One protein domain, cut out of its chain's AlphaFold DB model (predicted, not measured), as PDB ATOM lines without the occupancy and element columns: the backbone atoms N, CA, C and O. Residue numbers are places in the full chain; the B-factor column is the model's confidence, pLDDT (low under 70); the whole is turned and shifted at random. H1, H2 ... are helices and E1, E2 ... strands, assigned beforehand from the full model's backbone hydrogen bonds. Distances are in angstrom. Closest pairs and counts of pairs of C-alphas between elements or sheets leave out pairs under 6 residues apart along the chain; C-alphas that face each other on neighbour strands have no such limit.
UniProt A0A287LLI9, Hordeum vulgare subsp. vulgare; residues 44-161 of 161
ATOM      1  N   GLY A  44     -52.354 -40.766  16.845       68.06
ATOM      2  CA  GLY A  44     -51.827 -42.101  17.147       68.06
ATOM      3  C   GLY A  44     -51.674 -42.985  15.906       68.06
ATOM      4  O   GLY A  44     -50.591 -43.487  15.653       68.06
ATOM      5  N   ARG A  45     -52.683 -43.051  15.022       78.81
ATOM      6  CA  ARG A  45     -52.621 -43.918  13.829       78.81
ATOM      7  C   ARG A  45     -51.554 -43.501  12.817       78.81
ATOM      8  O   ARG A  45     -51.043 -44.358  12.098       78.81
ATOM      9  N   VAL A  46     -51.249 -42.207  12.725       84.75
ATOM     10  CA  VAL A  46     -50.209 -41.697  11.817       84.75
ATOM     11  C   VAL A  46     -48.832 -42.098  12.334       84.75
ATOM     12  O   VAL A  46     -48.030 -42.630  11.568       84.75
ATOM     13  N   PHE A  47     -48.580 -41.898  13.630       85.12
ATOM     14  CA  PHE A  47     -47.310 -42.277  14.245       85.12
ATOM     15  C   PHE A  47     -47.129 -43.793  14.310       85.12
ATOM     16  O   PHE A  47     -46.055 -44.263  13.955       85.12
ATOM     17  N   ASP A  48     -48.165 -44.568  14.634       89.25
ATOM     18  CA  ASP A  48     -48.097 -46.036  14.626       89.25
ATOM     19  C   ASP A  48     -47.712 -46.570  13.238       89.25
ATOM     20  O   ASP A  48     -46.886 -47.473  13.098       89.25
ATOM     21  N   ALA A  49     -48.296 -45.987  12.185       88.38
ATOM     22  CA  ALA A  49     -47.957 -46.337  10.812       88.38
ATOM     23  C   ALA A  49     -46.521 -45.945  10.449       88.38
ATOM     24  O   ALA A  49     -45.823 -46.749   9.840       88.38
ATOM     25  N   ALA A  50     -46.079 -44.755  10.853       91.50
ATOM     26  CA  ALA A  50     -44.724 -44.280  10.600       91.50
ATOM     27  C   ALA A  50     -43.661 -45.097  11.351       91.50
ATOM     28  O   ALA A  50     -42.612 -45.401  10.792       91.50
ATOM     29  N   VAL A  51     -43.937 -45.498  12.595       91.75
ATOM     30  CA  VAL A  51     -43.057 -46.367  13.391       91.75
ATOM     31  C   VAL A  51     -42.933 -47.742  12.743       91.75
ATOM     32  O   VAL A  51     -41.821 -48.241  12.596       91.75
ATOM     33  N   ARG A  52     -44.048 -48.332  12.288       92.31
ATOM     34  CA  ARG A  52     -44.031 -49.606  11.549       92.31
ATOM     35  C   ARG A  52     -43.226 -49.508  10.250       92.31
ATOM     36  O   ARG A  52     -42.513 -50.445   9.910       92.31
ATOM     37  N   ASP A  53     -43.356 -48.401   9.526       92.94
ATOM     38  CA  ASP A  53     -42.663 -48.175   8.254       92.94
ATOM     39  C   ASP A  53     -41.200 -47.702   8.453       92.94
ATOM     40  O   ASP A  53     -40.443 -47.639   7.486       92.94
ATOM     41  N   GLY A  54     -40.788 -47.372   9.684       94.69
ATOM     42  CA  GLY A  54     -39.447 -46.878  10.024       94.69
ATOM     43  C   GLY A  54     -39.160 -45.432   9.593       94.69
ATOM     44  O   GLY A  54     -38.033 -44.962   9.734       94.69
ATOM     45  N   GLU A  55     -40.156 -44.714   9.072       95.19
ATOM     46  CA  GLU A  55     -40.041 -43.327   8.618       95.19
ATOM     47  C   GLU A  55     -41.396 -42.607   8.659       95.19
ATOM     48  O   GLU A  55     -42.450 -43.191   8.408       95.19
ATOM     49  N   LEU A  56     -41.380 -41.294   8.888       95.06
ATOM     50  CA  LEU A  56     -42.549 -40.428   8.769       95.06
ATOM     51  C   LEU A  56     -42.488 -39.636   7.457       95.06
ATOM     52  O   LEU A  56     -41.857 -38.587   7.358       95.06
ATOM     53  N   ARG A  57     -43.179 -40.136   6.433       94.38
ATOM     54  CA  ARG A  57     -43.444 -39.416   5.175       94.38
ATOM     55  C   ARG A  57     -44.556 -38.374   5.330       94.38
ATOM     56  O   ARG A  57     -45.711 -38.748   5.557       94.38
ATOM     57  N   VAL A  58     -44.230 -37.096   5.151       93.56
ATOM     58  CA  VAL A  58     -45.184 -35.976   5.195       93.56
ATOM     59  C   VAL A  58     -45.171 -35.220   3.878       93.56
ATOM     60  O   VAL A  58     -44.119 -34.796   3.404       93.56
ATOM     61  N   PHE A  59     -46.349 -35.043   3.287       90.69
ATOM     62  CA  PHE A  59     -46.507 -34.237   2.085       90.69
ATOM     63  C   PHE A  59     -46.966 -32.829   2.467       90.69
ATOM     64  O   PHE A  59     -48.015 -32.699   3.096       90.69
ATOM     65  N   VAL A  60     -46.209 -31.785   2.130       90.44
ATOM     66  CA  VAL A  60     -46.499 -30.405   2.557       90.44
ATOM     67  C   VAL A  60     -46.727 -29.506   1.350       90.44
ATOM     68  O   VAL A  60     -45.946 -29.535   0.404       90.44
ATOM     69  N   VAL A  61     -47.792 -28.709   1.376       87.94
ATOM     70  CA  VAL A  61     -48.138 -27.766   0.304       87.94
ATOM     71  C   VAL A  61     -48.295 -26.368   0.890       87.94
ATOM     72  O   VAL A  61     -49.178 -26.159   1.721       87.94
ATOM     73  N   ALA A  62     -47.474 -25.423   0.439       87.31
ATOM     74  CA  ALA A  62     -47.590 -23.997   0.720       87.31
ATOM     75  C   ALA A  62     -47.855 -23.227  -0.583       87.31
ATOM     76  O   ALA A  62     -47.167 -23.425  -1.584       87.31
ATOM     77  N   GLY A  63     -48.878 -22.368  -0.570       77.81
ATOM     78  CA  GLY A  63     -49.294 -21.581  -1.740       77.81
ATOM     79  C   GLY A  63     -48.776 -20.141  -1.762       77.81
ATOM     80  O   GLY A  63     -49.035 -19.418  -2.719       77.81
ATOM     81  N   GLU A  64     -48.080 -19.700  -0.711       78.81
ATOM     82  CA  GLU A  64     -47.599 -18.326  -0.547       78.81
ATOM     83  C   GLU A  64     -46.289 -18.275   0.241       78.81
ATOM     84  O   GLU A  64     -46.018 -19.154   1.058       78.81
ATOM     85  N   VAL A  65     -45.544 -17.171   0.101       83.19
ATOM     86  CA  VAL A  65     -44.335 -16.879   0.898       83.19
ATOM     87  C   VAL A  65     -44.627 -16.878   2.407       83.19
ATOM     88  O   VAL A  65     -43.825 -17.355   3.209       83.19
ATOM     89  N   SER A  66     -45.806 -16.387   2.805       83.81
ATOM     90  CA  SER A  66     -46.273 -16.424   4.198       83.81
ATOM     91  C   SER A  66     -46.410 -17.870   4.705       83.81
ATOM     92  O   SER A  66     -45.977 -18.196   5.814       83.81
ATOM     93  N   GLY A  67     -46.951 -18.751   3.859       86.56
ATOM     94  CA  GLY A  67     -47.102 -20.178   4.112       86.56
ATOM     95  C   GLY A  67     -45.770 -20.924   4.148       86.56
ATOM     96  O   GLY A  67     -45.597 -21.774   5.014       86.56
ATOM     97  N   ASP A  68     -44.810 -20.571   3.288       88.31
ATOM     98  CA  ASP A  68     -43.457 -21.153   3.263       88.31
ATOM     99  C   ASP A  68     -42.718 -20.949   4.598       88.31
ATOM    100  O   ASP A  68     -42.173 -21.884   5.191       88.31
ATOM    101  N   SER A  69     -42.784 -19.734   5.145       89.44
ATOM    102  CA  SER A  69     -42.194 -19.420   6.452       89.44
ATOM    103  C   SER A  69     -42.837 -20.215   7.596       89.44
ATOM    104  O   SER A  69     -42.142 -20.776   8.446       89.44
ATOM    105  N   LEU A  70     -44.167 -20.339   7.608       91.00
ATOM    106  CA  LEU A  70     -44.867 -21.123   8.629       91.00
ATOM    107  C   LEU A  70     -44.578 -22.628   8.497       91.00
ATOM    108  O   LEU A  70     -44.297 -23.307   9.487       91.00
ATOM    109  N   ALA A  71     -44.622 -23.145   7.273       92.62
ATOM    110  CA  ALA A  71     -44.400 -24.550   6.975       92.62
ATOM    111  C   ALA A  71     -42.955 -24.983   7.260       92.62
ATOM    112  O   ALA A  71     -42.751 -26.055   7.825       92.62
ATOM    113  N   SER A  72     -41.954 -24.149   6.962       94.88
ATOM    114  CA  SER A  72     -40.548 -24.442   7.286       94.88
ATOM    115  C   SER A  72     -40.329 -24.613   8.796       94.88
ATOM    116  O   SER A  72     -39.729 -25.594   9.238       94.88
ATOM    117  N   ARG A  73     -40.924 -23.742   9.624       95.12
ATOM    118  CA  ARG A  73     -40.900 -23.873  11.094       95.12
ATOM    119  C   ARG A  73     -41.588 -25.149  11.579       95.12
ATOM    120  O   ARG A  73     -41.107 -25.792  12.519       95.12
ATOM    121  N   LEU A  74     -42.692 -25.531  10.936       94.31
ATOM    122  CA  LEU A  74     -43.377 -26.795  11.201       94.31
ATOM    123  C   LEU A  74     -42.477 -27.990  10.867       94.31
ATOM    124  O   LEU A  74     -42.344 -28.891  11.693       94.31
ATOM    125  N   MET A  75     -41.816 -27.985   9.709       95.38
ATOM    126  CA  MET A  75     -40.900 -29.052   9.291       95.38
ATOM    127  C   MET A  75     -39.715 -29.194  10.253       95.38
ATOM    128  O   MET A  75     -39.391 -30.308  10.676       95.38
ATOM    129  N   ALA A  76     -39.115 -28.071  10.655       96.12
ATOM    130  CA  ALA A  76     -38.024 -28.035  11.623       96.12
ATOM    131  C   ALA A  76     -38.443 -28.625  12.979       96.12
ATOM    132  O   ALA A  76     -37.713 -29.413  13.580       96.12
ATOM    133  N   SER A  77     -39.640 -28.273  13.454       95.19
ATOM    134  CA  SER A  77     -40.175 -28.775  14.726       95.19
ATOM    135  C   SER A  77     -40.524 -30.260  14.642       95.19
ATOM    136  O   SER A  77     -40.198 -31.023  15.548       95.19
ATOM    137  N   LEU A  78     -41.119 -30.699  13.532       93.38
ATOM    138  CA  LEU A  78     -41.497 -32.095  13.339       93.38
ATOM    139  C   LEU A  78     -40.276 -33.017  13.304       93.38
ATOM    140  O   LEU A  78     -40.317 -34.097  13.885       93.38
ATOM    141  N   ARG A  79     -39.169 -32.579  12.697       93.19
ATOM    142  CA  ARG A  79     -37.899 -33.317  12.744       93.19
ATOM    143  C   ARG A  79     -37.376 -33.536  14.157       93.19
ATOM    144  O   ARG A  79     -36.808 -34.586  14.420       93.19
ATOM    145  N   LYS A  80     -37.552 -32.558  15.048       93.75
ATOM    146  CA  LYS A  80     -37.092 -32.647  16.442       93.75
ATOM    147  C   LYS A  80     -37.978 -33.554  17.291       93.75
ATOM    148  O   LYS A  80     -37.486 -34.181  18.219       93.75
ATOM    149  N   LEU A  81     -39.278 -33.572  17.004       91.94
ATOM    150  CA  LEU A  81     -40.276 -34.270  17.816       91.94
ATOM    151  C   LEU A  81     -40.584 -35.687  17.324       91.94
ATOM    152  O   LEU A  81     -41.118 -36.489  18.085       91.94
ATOM    153  N   SER A  82     -40.307 -35.995  16.057       91.12
ATOM    154  CA  SER A  82     -40.630 -37.299  15.485       91.12
ATOM    155  C   SER A  82     -39.740 -38.400  16.077       91.12
ATOM    156  O   SER A  82     -38.519 -38.251  16.079       91.12
ATOM    157  N   PRO A  83     -40.318 -39.537  16.506       90.19
ATOM    158  CA  PRO A  83     -39.549 -40.682  16.996       90.19
ATOM    159  C   PRO A  83     -38.815 -41.442  15.878       90.19
ATOM    160  O   PRO A  83     -37.981 -42.295  16.159       90.19
ATOM    161  N   VAL A  84     -39.135 -41.154  14.612       94.50
ATOM    162  CA  VAL A  84     -38.542 -41.777  13.419       94.50
ATOM    163  C   VAL A  84     -38.060 -40.716  12.424       94.50
ATOM    164  O   VAL A  84     -38.562 -39.585  12.459       94.50
ATOM    165  N   PRO A  85     -37.136 -41.050  11.501       95.62
ATOM    166  CA  PRO A  85     -36.699 -40.140  10.447       95.62
ATOM    167  C   PRO A  85     -37.875 -39.561   9.656       95.62
ATOM    168  O   PRO A  85     -38.783 -40.286   9.252       95.62
ATOM    169  N   VAL A  86     -37.858 -38.248   9.419       95.19
ATOM    170  CA  VAL A  86     -38.934 -37.544   8.708       95.19
ATOM    171  C   VAL A  86     -38.502 -37.230   7.284       95.19
ATOM    172  O   VAL A  86     -37.412 -36.701   7.062       95.19
ATOM    173  N   ARG A  87     -39.378 -37.511   6.320       94.81
ATOM    174  CA  ARG A  87     -39.185 -37.177   4.906       94.81
ATOM    175  C   ARG A  87     -40.288 -36.257   4.431       94.81
ATOM    176  O   ARG A  87     -41.465 -36.527   4.668       94.81
ATOM    177  N   PHE A  88     -39.890 -35.221   3.707       94.38
ATOM    178  CA  PHE A  88     -40.798 -34.216   3.183       94.38
ATOM    179  C   PHE A  88     -40.778 -34.198   1.658       94.38
ATOM    180  O   PHE A  88     -39.714 -34.196   1.039       94.38
ATOM    181  N   ALA A  89     -41.964 -34.134   1.069       91.12
ATOM    182  CA  ALA A  89     -42.175 -33.867  -0.348       91.12
ATOM    183  C   ALA A  89     -43.367 -32.919  -0.498       91.12
ATOM    184  O   ALA A  89     -44.187 -32.816   0.412       91.12
ATOM    185  N   GLY A  90     -43.485 -32.239  -1.630       88.38
ATOM    186  CA  GLY A  90     -44.678 -31.455  -1.939       88.38
ATOM    187  C   GLY A  90     -44.344 -30.165  -2.651       88.38
ATOM    188  O   GLY A  90     -43.557 -30.190  -3.588       88.38
ATOM    189  N   VAL A  91     -44.965 -29.060  -2.257       86.75
ATOM    190  CA  VAL A  91     -44.752 -27.761  -2.903       86.75
ATOM    191  C   VAL A  91     -44.515 -26.707  -1.842       86.75
ATOM    192  O   VAL A  91     -45.301 -26.579  -0.906       86.75
ATOM    193  N   GLY A  92     -43.421 -25.976  -1.971       87.81
ATOM    194  CA  GLY A  92     -43.006 -24.982  -0.997       87.81
ATOM    195  C   GLY A  92     -41.905 -24.098  -1.547       87.81
ATOM    196  O   GLY A  92     -41.327 -24.389  -2.595       87.81
ATOM    197  N   GLY A  93     -41.661 -22.993  -0.854       88.56
ATOM    198  CA  GLY A  93     -40.676 -21.999  -1.248       88.56
ATOM    199  C   GLY A  93     -39.273 -22.364  -0.782       88.56
ATOM    200  O   GLY A  93     -38.964 -23.503  -0.412       88.56
ATOM    201  N   GLU A  94     -38.395 -21.368  -0.804       90.19
ATOM    202  CA  GLU A  94     -36.982 -21.547  -0.483       90.19
ATOM    203  C   GLU A  94     -36.762 -21.974   0.978       90.19
ATOM    204  O   GLU A  94     -35.856 -22.767   1.255       90.19
ATOM    205  N   LEU A  95     -37.581 -21.499   1.925       92.38
ATOM    206  CA  LEU A  95     -37.414 -21.832   3.343       92.38
ATOM    207  C   LEU A  95     -37.746 -23.299   3.601       92.38
ATOM    208  O   LEU A  95     -36.992 -23.987   4.293       92.38
ATOM    209  N   MET A  96     -38.822 -23.817   3.011       92.31
ATOM    210  CA  MET A  96     -39.123 -25.246   3.080       92.31
ATOM    211  C   MET A  96     -38.064 -26.090   2.358       92.31
ATOM    212  O   MET A  96     -37.691 -27.154   2.855       92.31
ATOM    213  N   CYS A  97     -37.527 -25.629   1.223       91.94
ATOM    214  CA  CYS A  97     -36.440 -26.327   0.523       91.94
ATOM    215  C   CYS A  97     -35.166 -26.432   1.382       91.94
ATOM    216  O   CYS A  97     -34.545 -27.495   1.426       91.94
ATOM    217  N   LYS A  98     -34.801 -25.374   2.122       92.88
ATOM    218  CA  LYS A  98     -33.684 -25.389   3.096       92.88
ATOM    219  C   LYS A  98     -33.912 -26.389   4.222       92.88
ATOM    220  O   LYS A  98     -32.989 -27.059   4.674       92.88
ATOM    221  N   GLU A  99     -35.169 -26.556   4.602       92.62
ATOM    222  CA  GLU A  99     -35.652 -27.592   5.504       92.62
ATOM    223  C   GLU A  99     -35.770 -28.968   4.802       92.62
ATOM    224  O   GLU A  99     -36.471 -29.864   5.266       92.62
ATOM    225  N   GLY A 100     -35.104 -29.203   3.673       89.38
ATOM    226  CA  GLY A 100     -35.061 -30.512   3.016       89.38
ATOM    227  C   GLY A 100     -36.383 -30.953   2.385       89.38
ATOM    228  O   GLY A 100     -36.585 -32.155   2.191       89.38
ATOM    229  N   LEU A 101     -37.292 -30.019   2.079       90.88
ATOM    230  CA  LEU A 101     -38.423 -30.302   1.199       90.88
ATOM    231  C   LEU A 101     -37.897 -30.624  -0.201       90.88
ATOM    232  O   LEU A 101     -37.202 -29.817  -0.817       90.88
ATOM    233  N   GLN A 102     -38.308 -31.765  -0.743       84.94
ATOM    234  CA  GLN A 102     -38.206 -32.020  -2.176       84.94
ATOM    235  C   GLN A 102     -39.415 -31.383  -2.866       84.94
ATOM    236  O   GLN A 102     -40.480 -32.005  -2.947       84.94
ATOM    237  N   SER A 103     -39.274 -30.121  -3.285       78.62
ATOM    238  CA  SER A 103     -40.354 -29.426  -3.991       78.62
ATOM    239  C   SER A 103     -40.538 -30.014  -5.390       78.62
ATOM    240  O   SER A 103     -39.571 -30.193  -6.130       78.62
ATOM    241  N   LEU A 104     -41.782 -30.319  -5.751       72.62
ATOM    242  CA  LEU A 104     -42.155 -30.893  -7.045       72.62
ATOM    243  C   LEU A 104     -42.049 -29.872  -8.177       72.62
ATOM    244  O   LEU A 104     -41.814 -30.239  -9.325       72.62
ATOM    245  N   PHE A 105     -42.258 -28.602  -7.850       69.31
ATOM    246  CA  PHE A 105     -42.139 -27.463  -8.747       69.31
ATOM    247  C   PHE A 105     -41.915 -26.185  -7.920       69.31
ATOM    248  O   PHE A 105     -42.146 -26.202  -6.703       69.31
ATOM    249  N   PRO A 106     -41.413 -25.097  -8.531       67.00
ATOM    250  CA  PRO A 106     -41.195 -23.828  -7.840       67.00
ATOM    251  C   PRO A 106     -42.492 -23.317  -7.196       67.00
ATOM    252  O   PRO A 106     -43.577 -23.482  -7.753       67.00
ATOM    253  N   MET A 107     -42.421 -22.700  -6.019       65.69
ATOM    254  CA  MET A 107     -43.619 -22.189  -5.339       65.69
ATOM    255  C   MET A 107     -44.292 -21.072  -6.140       65.69
ATOM    256  O   MET A 107     -45.515 -20.967  -6.135       65.69
ATOM    257  N   GLU A 108     -43.508 -20.286  -6.875       62.88
ATOM    258  CA  GLU A 108     -43.928 -19.185  -7.751       62.88
ATOM    259  C   GLU A 108     -44.936 -19.653  -8.810       62.88
ATOM    260  O   GLU A 108     -45.765 -18.888  -9.294       62.88
ATOM    261  N   GLU A 109     -44.908 -20.944  -9.138       61.34
ATOM    262  CA  GLU A 109     -45.800 -21.568 -10.100       61.34
ATOM    263  C   GLU A 109     -47.200 -21.898  -9.550       61.34
ATOM    264  O   GLU A 109     -48.110 -22.125 -10.359       61.34
ATOM    265  N   ILE A 110     -47.371 -21.944  -8.220       59.34
ATOM    266  CA  ILE A 110     -48.674 -22.016  -7.520       59.34
ATOM    267  C   ILE A 110     -49.057 -20.670  -6.918       59.34
ATOM    268  O   ILE A 110     -50.249 -20.363  -6.848       59.34
ATOM    269  N   ALA A 111     -48.068 -19.890  -6.476       57.44
ATOM    270  CA  ALA A 111     -48.223 -18.608  -5.808       57.44
ATOM    271  C   ALA A 111     -48.690 -17.530  -6.792       57.44
ATOM    272  O   ALA A 111     -48.000 -16.559  -7.082       57.44
ATOM    273  N   ILE A 112     -49.899 -17.704  -7.311       55.28
ATOM    274  CA  ILE A 112     -50.578 -16.710  -8.121       55.28
ATOM    275  C   ILE A 112     -51.092 -15.639  -7.158       55.28
ATOM    276  O   ILE A 112     -51.805 -15.912  -6.176       55.28
ATOM    277  N   MET A 113     -50.681 -14.404  -7.417       54.38
ATOM    278  CA  MET A 113     -50.982 -13.227  -6.615       54.38
ATOM    279  C   MET A 113     -52.425 -12.761  -6.869       54.38
ATOM    280  O   MET A 113     -52.684 -11.682  -7.366       54.38
ATOM    281  N   GLY A 114     -53.405 -13.573  -6.469       55.38
ATOM    282  CA  GLY A 114     -54.809 -13.166  -6.401       55.38
ATOM    283  C   GLY A 114     -55.763 -14.044  -7.206       55.38
ATOM    284  O   GLY A 114     -55.422 -14.627  -8.228       55.38
ATOM    285  N   LEU A 115     -57.007 -14.121  -6.726       51.19
ATOM    286  CA  LEU A 115     -58.093 -14.899  -7.334       51.19
ATOM    287  C   LEU A 115     -58.414 -14.448  -8.776       51.19
ATOM    288  O   LEU A 115     -58.874 -15.254  -9.579       51.19
ATOM    289  N   TRP A 116     -58.143 -13.180  -9.109       53.00
ATOM    290  CA  TRP A 116     -58.415 -12.591 -10.425       53.00
ATOM    291  C   TRP A 116     -57.373 -12.936 -11.497       53.00
ATOM    292  O   TRP A 116     -57.740 -13.169 -12.645       53.00
ATOM    293  N   GLU A 117     -56.099 -13.069 -11.129       60.31
ATOM    294  CA  GLU A 117     -55.020 -13.489 -12.044       60.31
ATOM    295  C   GLU A 117     -55.080 -14.996 -12.373       60.31
ATOM    296  O   GLU A 117     -54.419 -15.494 -13.292       60.31
ATOM    297  N   LEU A 118     -55.924 -15.730 -11.640       59.53
ATOM    298  CA  LEU A 118     -56.096 -17.176 -11.734       59.53
ATOM    299  C   LEU A 118     -57.049 -17.605 -12.860       59.53
ATOM    300  O   LEU A 118     -56.898 -18.703 -13.396       59.53
ATOM    301  N   LEU A 119     -58.003 -16.752 -13.250       61.78
ATOM    302  CA  LEU A 119     -58.973 -17.049 -14.314       61.78
ATOM    303  C   LEU A 119     -58.318 -17.425 -15.657       61.78
ATOM    304  O   LEU A 119     -58.680 -18.477 -16.192       61.78
ATOM    305  N   PRO A 120     -57.337 -16.667 -16.193       64.94
ATOM    306  CA  PRO A 120     -56.683 -17.040 -17.449       64.94
ATOM    307  C   PRO A 120     -55.818 -18.307 -17.334       64.94
ATOM    308  O   PRO A 120     -55.603 -18.999 -18.325       64.94
ATOM    309  N   HIS A 121     -55.368 -18.665 -16.128       65.44
ATOM    310  CA  HIS A 121     -54.447 -19.782 -15.892       65.44
ATOM    311  C   HIS A 121     -55.123 -21.032 -15.312       65.44
ATOM    312  O   HIS A 121     -54.441 -21.988 -14.933       65.44
ATOM    313  N   ILE A 122     -56.458 -21.075 -15.260       67.88
ATOM    314  CA  ILE A 122     -57.192 -22.121 -14.537       67.88
ATOM    315  C   ILE A 122     -56.921 -23.536 -15.070       67.88
ATOM    316  O   ILE A 122     -56.894 -24.498 -14.303       67.88
ATOM    317  N   TYR A 123     -56.662 -23.678 -16.372       72.38
ATOM    318  CA  TYR A 123     -56.276 -24.954 -16.980       72.38
ATOM    319  C   TYR A 123     -54.876 -25.400 -16.542       72.38
ATOM    320  O   TYR A 123     -54.682 -26.566 -16.192       72.38
ATOM    321  N   SER A 124     -53.922 -24.470 -16.490       69.00
ATOM    322  CA  SER A 124     -52.556 -24.725 -16.023       69.00
ATOM    323  C   SER A 124     -52.533 -25.089 -14.538       69.00
ATOM    324  O   SER A 124     -51.861 -26.042 -14.148       69.00
ATOM    325  N   VAL A 125     -53.338 -24.408 -13.717       68.44
ATOM    326  CA  VAL A 125     -53.506 -24.732 -12.291       68.44
ATOM    327  C   VAL A 125     -54.118 -26.121 -12.112       68.44
ATOM    328  O   VAL A 125     -53.608 -26.918 -11.329       68.44
ATOM    329  N   LYS A 126     -55.165 -26.469 -12.875       68.25
ATOM    330  CA  LYS A 126     -55.761 -27.819 -12.838       68.25
ATOM    331  C   LYS A 126     -54.749 -28.910 -13.180       68.25
ATOM    332  O   LYS A 126     -54.756 -29.959 -12.535       68.25
ATOM    333  N   ARG A 127     -53.875 -28.670 -14.161       73.62
ATOM    334  CA  ARG A 127     -52.791 -29.599 -14.504       73.62
ATOM    335  C   ARG A 127     -51.814 -29.763 -13.337       73.62
ATOM    336  O   ARG A 127     -51.573 -30.886 -12.924       73.62
ATOM    337  N   LYS A 128     -51.369 -28.664 -12.725       69.44
ATOM    338  CA  LYS A 128     -50.472 -28.694 -11.555       69.44
ATOM    339  C   LYS A 128     -51.084 -29.386 -10.340       69.44
ATOM    340  O   LYS A 128     -50.395 -30.125  -9.645       69.44
ATOM    341  N   ILE A 129     -52.384 -29.209 -10.100       72.88
ATOM    342  CA  ILE A 129     -53.111 -29.963  -9.067       72.88
ATOM    343  C   ILE A 129     -53.048 -31.461  -9.370       72.88
ATOM    344  O   ILE A 129     -52.756 -32.250  -8.475       72.88
ATOM    345  N   LYS A 130     -53.290 -31.860 -10.624       71.00
ATOM    346  CA  LYS A 130     -53.195 -33.263 -11.037       71.00
ATOM    347  C   LYS A 130     -51.780 -33.812 -10.830       71.00
ATOM    348  O   LYS A 130     -51.644 -34.872 -10.230       71.00
ATOM    349  N   ASP A 131     -50.757 -33.071 -11.240       74.06
ATOM    350  CA  ASP A 131     -49.355 -33.477 -11.092       74.06
ATOM    351  C   ASP A 131     -48.969 -33.598  -9.601       74.06
ATOM    352  O   ASP A 131     -48.333 -34.567  -9.186       74.06
ATOM    353  N   THR A 132     -49.449 -32.676  -8.758       73.62
ATOM    354  CA  THR A 132     -49.272 -32.725  -7.293       73.62
ATOM    355  C   THR A 132     -49.952 -33.949  -6.685       73.62
ATOM    356  O   THR A 132     -49.383 -34.604  -5.815       73.62
ATOM    357  N   LEU A 133     -51.169 -34.271  -7.132       73.06
ATOM    358  CA  LEU A 133     -51.912 -35.444  -6.671       73.06
ATOM    359  C   LEU A 133     -51.207 -36.739  -7.072       73.06
ATOM    360  O   LEU A 133     -51.070 -37.634  -6.239       73.06
ATOM    361  N   GLU A 134     -50.740 -36.844  -8.315       75.75
ATOM    362  CA  GLU A 134     -49.980 -38.005  -8.784       75.75
ATOM    363  C   GLU A 134     -48.696 -38.180  -7.967       75.75
ATOM    364  O   GLU A 134     -48.429 -39.274  -7.462       75.75
ATOM    365  N   ALA A 135     -47.958 -37.097  -7.731       75.06
ATOM    366  CA  ALA A 135     -46.767 -37.121  -6.894       75.06
ATOM    367  C   ALA A 135     -47.067 -37.504  -5.435       75.06
ATOM    368  O   ALA A 135     -46.347 -38.316  -4.854       75.06
ATOM    369  N   ALA A 136     -48.149 -36.989  -4.846       72.75
ATOM    370  CA  ALA A 136     -48.573 -37.365  -3.499       72.75
ATOM    371  C   ALA A 136     -48.944 -38.854  -3.419       72.75
ATOM    372  O   ALA A 136     -48.552 -39.542  -2.476       72.75
ATOM    373  N   ILE A 137     -49.651 -39.385  -4.421       78.06
ATOM    374  CA  ILE A 137     -50.003 -40.809  -4.493       78.06
ATOM    375  C   ILE A 137     -48.741 -41.676  -4.576       78.06
ATOM    376  O   ILE A 137     -48.654 -42.689  -3.875       78.06
ATOM    377  N   LEU A 138     -47.760 -41.279  -5.390       83.25
ATOM    378  CA  LEU A 138     -46.482 -41.985  -5.522       83.25
ATOM    379  C   LEU A 138     -45.656 -41.928  -4.234       83.25
ATOM    380  O   LEU A 138     -45.072 -42.933  -3.835       83.25
ATOM    381  N   PHE A 139     -45.655 -40.783  -3.552       83.94
ATOM    382  CA  PHE A 139     -44.939 -40.588  -2.293       83.94
ATOM    383  C   PHE A 139     -45.544 -41.381  -1.120       83.94
ATOM    384  O   PHE A 139     -44.844 -41.668  -0.151       83.94
ATOM    385  N   ARG A 140     -46.829 -41.760  -1.196       88.75
ATOM    386  CA  ARG A 140     -47.565 -42.488  -0.141       88.75
ATOM    387  C   ARG A 140     -47.376 -41.869   1.256       88.75
ATOM    388  O   ARG A 140     -46.870 -42.542   2.164       88.75
ATOM    389  N   PRO A 141     -47.746 -40.592   1.450       88.44
ATOM    390  CA  PRO A 141     -47.575 -39.920   2.728       88.44
ATOM    391  C   PRO A 141     -48.410 -40.571   3.830       88.44
ATOM    392  O   PRO A 141     -49.532 -41.020   3.597       88.44
ATOM    393  N   HIS A 142     -47.890 -40.541   5.054       90.62
ATOM    394  CA  HIS A 142     -48.681 -40.832   6.252       90.62
ATOM    395  C   HIS A 142     -49.561 -39.642   6.637       90.62
ATOM    396  O   HIS A 142     -50.632 -39.820   7.215       90.62
ATOM    397  N   ALA A 143     -49.105 -38.429   6.310       88.75
ATOM    398  CA  ALA A 143     -49.818 -37.189   6.561       88.75
ATOM    399  C   ALA A 143     -49.636 -36.202   5.404       88.75
ATOM    400  O   ALA A 143     -48.556 -36.100   4.820       88.75
ATOM    401  N   VAL A 144     -50.694 -35.451   5.107       88.44
ATOM    402  CA  VAL A 144     -50.669 -34.325   4.170       88.44
ATOM    403  C   VAL A 144     -50.959 -33.052   4.959       88.44
ATOM    404  O   VAL A 144     -51.926 -33.013   5.718       88.44
ATOM    405  N   VAL A 145     -50.127 -32.028   4.793       88.00
ATOM    406  CA  VAL A 145     -50.234 -30.736   5.475       88.00
ATOM    407  C   VAL A 145     -50.356 -29.638   4.427       88.00
ATOM    408  O   VAL A 145     -49.467 -29.455   3.599       88.00
ATOM    409  N   THR A 146     -51.453 -28.893   4.460       86.19
ATOM    410  CA  THR A 146     -51.678 -27.745   3.574       86.19
ATOM    411  C   THR A 146     -51.596 -26.461   4.384       86.19
ATOM    412  O   THR A 146     -52.316 -26.316   5.372       86.19
ATOM    413  N   VAL A 147     -50.739 -25.538   3.965       81.31
ATOM    414  CA  VAL A 147     -50.515 -24.249   4.620       81.31
ATOM    415  C   VAL A 147     -50.949 -23.144   3.660       81.31
ATOM    416  O   VAL A 147     -50.218 -22.774   2.743       81.31
ATOM    417  N   ASP A 148     -52.171 -22.647   3.854       72.62
ATOM    418  CA  ASP A 148     -52.746 -21.528   3.102       72.62
ATOM    419  C   ASP A 148     -53.715 -20.730   3.994       72.62
ATOM    420  O   ASP A 148     -54.506 -21.309   4.744       72.62
ATOM    421  N   SER A 149     -53.643 -19.401   3.921       52.56
ATOM    422  CA  SER A 149     -54.505 -18.462   4.649       52.56
ATOM    423  C   SER A 149     -55.306 -17.519   3.737       52.56
ATOM    424  O   SER A 149     -56.090 -16.711   4.247       52.56
ATOM    425  N   LYS A 150     -55.237 -17.643   2.403       51.34
ATOM    426  CA  LYS A 150     -56.015 -16.779   1.490       51.34
ATOM    427  C   LYS A 150     -57.524 -16.959   1.643       51.34
ATOM    428  O   LYS A 150     -58.262 -15.976   1.648       51.34
ATOM    429  N   GLY A 151     -57.996 -18.192   1.835       51.97
ATOM    430  CA  GLY A 151     -59.424 -18.470   2.029       51.97
ATOM    431  C   GLY A 151     -60.016 -17.821   3.286       51.97
ATOM    432  O   GLY A 151     -61.184 -17.439   3.277       51.97
ATOM    433  N   PHE A 152     -59.221 -17.663   4.348       44.53
ATOM    434  CA  PHE A 152     -59.652 -17.048   5.605       44.53
ATOM    435  C   PHE A 152     -59.579 -15.520   5.532       44.53
ATOM    436  O   PHE A 152     -60.585 -14.857   5.767       44.53
ATOM    437  N   SER A 153     -58.438 -14.964   5.117       50.00
ATOM    438  CA  SER A 153     -58.237 -13.512   5.014       50.00
ATOM    439  C   SER A 153     -59.173 -12.864   3.990       50.00
ATOM    440  O   SER A 153     -59.725 -11.799   4.250       50.00
ATOM    441  N   PHE A 154     -59.428 -13.521   2.852       48.56
ATOM    442  CA  PHE A 154     -60.358 -13.014   1.838       48.56
ATOM    443  C   PHE A 154     -61.823 -13.068   2.298       48.56
ATOM    444  O   PHE A 154     -62.562 -12.113   2.075       48.56
ATOM    445  N   ARG A 155     -62.250 -14.145   2.981       47.25
ATOM    446  CA  ARG A 155     -63.604 -14.229   3.566       47.25
ATOM    447  C   ARG A 155     -63.791 -13.227   4.702       47.25
ATOM    448  O   ARG A 155     -64.837 -12.597   4.768       47.25
ATOM    449  N   LEU A 156     -62.776 -13.037   5.544       43.91
ATOM    450  CA  LEU A 156     -62.793 -12.043   6.615       43.91
ATOM    451  C   LEU A 156     -62.913 -10.620   6.050       43.91
ATOM    452  O   LEU A 156     -63.773  -9.864   6.483       43.91
ATOM    453  N   LEU A 157     -62.126 -10.276   5.024       47.72
ATOM    454  CA  LEU A 157     -62.211  -8.981   4.339       47.72
ATOM    455  C   LEU A 157     -63.541  -8.774   3.592       47.72
ATOM    456  O   LEU A 157     -64.013  -7.645   3.507       47.72
ATOM    457  N   GLN A 158     -64.162  -9.834   3.063       53.47
ATOM    458  CA  GLN A 158     -65.503  -9.766   2.461       53.47
ATOM    459  C   GLN A 158     -66.610  -9.527   3.498       53.47
ATOM    460  O   GLN A 158     -67.615  -8.914   3.159       53.47
ATOM    461  N   GLN A 159     -66.443 -10.006   4.734       47.41
ATOM    462  CA  GLN A 159     -67.424  -9.829   5.814       47.41
ATOM    463  C   GLN A 159     -67.209  -8.562   6.654       47.41
ATOM    464  O   GLN A 159     -68.073  -8.214   7.448       47.41
ATOM    465  N   LEU A 160     -66.074  -7.877   6.485       47.94
ATOM    466  CA  LEU A 160     -65.760  -6.595   7.129       47.94
ATOM    467  C   LEU A 160     -66.108  -5.374   6.253       47.94
ATOM    468  O   LEU A 160     -65.652  -4.269   6.546       47.94
ATOM    469  N   LYS A 161     -66.884  -5.569   5.180       36.75
ATOM    470  CA  LYS A 161     -67.447  -4.494   4.355       36.75
ATOM    471  C   LYS A 161     -68.888  -4.194   4.739       36.75
ATOM    472  O   LYS A 161     -69.647  -5.169   4.919       36.75
TER     473      LYS A 161
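AT A GLANCE: This is residues 44 to 161 of the 161 residues of a protein of Hordeum vulgare subsp. vulgare (UniProt A0A287LLI9). A small, all-parallel sheet of three strands is held between two long helices, H2 over one face and H4 over the other, both along the strands. H1 lies at one end of this slab, and from the other end residues 155 to 161, mostly H5, stick out. The printed part has 118 residues, in the order H1 E1 H2 E2 H3 H4 E3 H5; the sheet runs E2 E1 E3. The class is mixed, helices and strands; the whole is compact, with a radius of gyration of the C-alphas of 15.6 A, yet elongated, spanning 48 by 31 by 26 A.

IN THESE COORDINATES: H1, residues 44 to 53, begins with C-alpha 44 at (-51.827, -42.101, 17.147). E1 is residues 56 to 62, 19.0 A; H2 65 to 81, 24.6 A; E2 86 to 91; H3 94 to 98; H4 122 to 139, 25.3 A; E3 143 to 147. H5, 150 to 159, ends with C-alpha 159 at (-67.424, -9.829, 5.814).

HOW THE PARTS SIT: N 60 and O 89 of E1 and E2 are 2.8 A apart, N 145 and O 59 of E3 and E1 2.8 A. Three layers, helices on both faces, have H2 at a height of 8.9 A over the sheet and H4 at 9.8 A, on opposite faces. E1, H2, E2 form a strand-helix-strand unit, two parallel neighbours with a helix between, its crossover right-handed. H2 touches H3, closest at the C-alphas of Ser 72 and Met 96, 4.5 A. H1 only grazes the sheet; H5 is not on it. Every O i to N i+4 pair is within hydrogen-bond range in the five helices.

THE WHOLE: The C-alphas farthest apart, Arg 52 and Lys 161, are 51.3 A apart. The printed part has no cut. The link H3 to H4 is long, 23 residues. Confidence is under 70 for instance at residues 105 to 122 and 149 to 161.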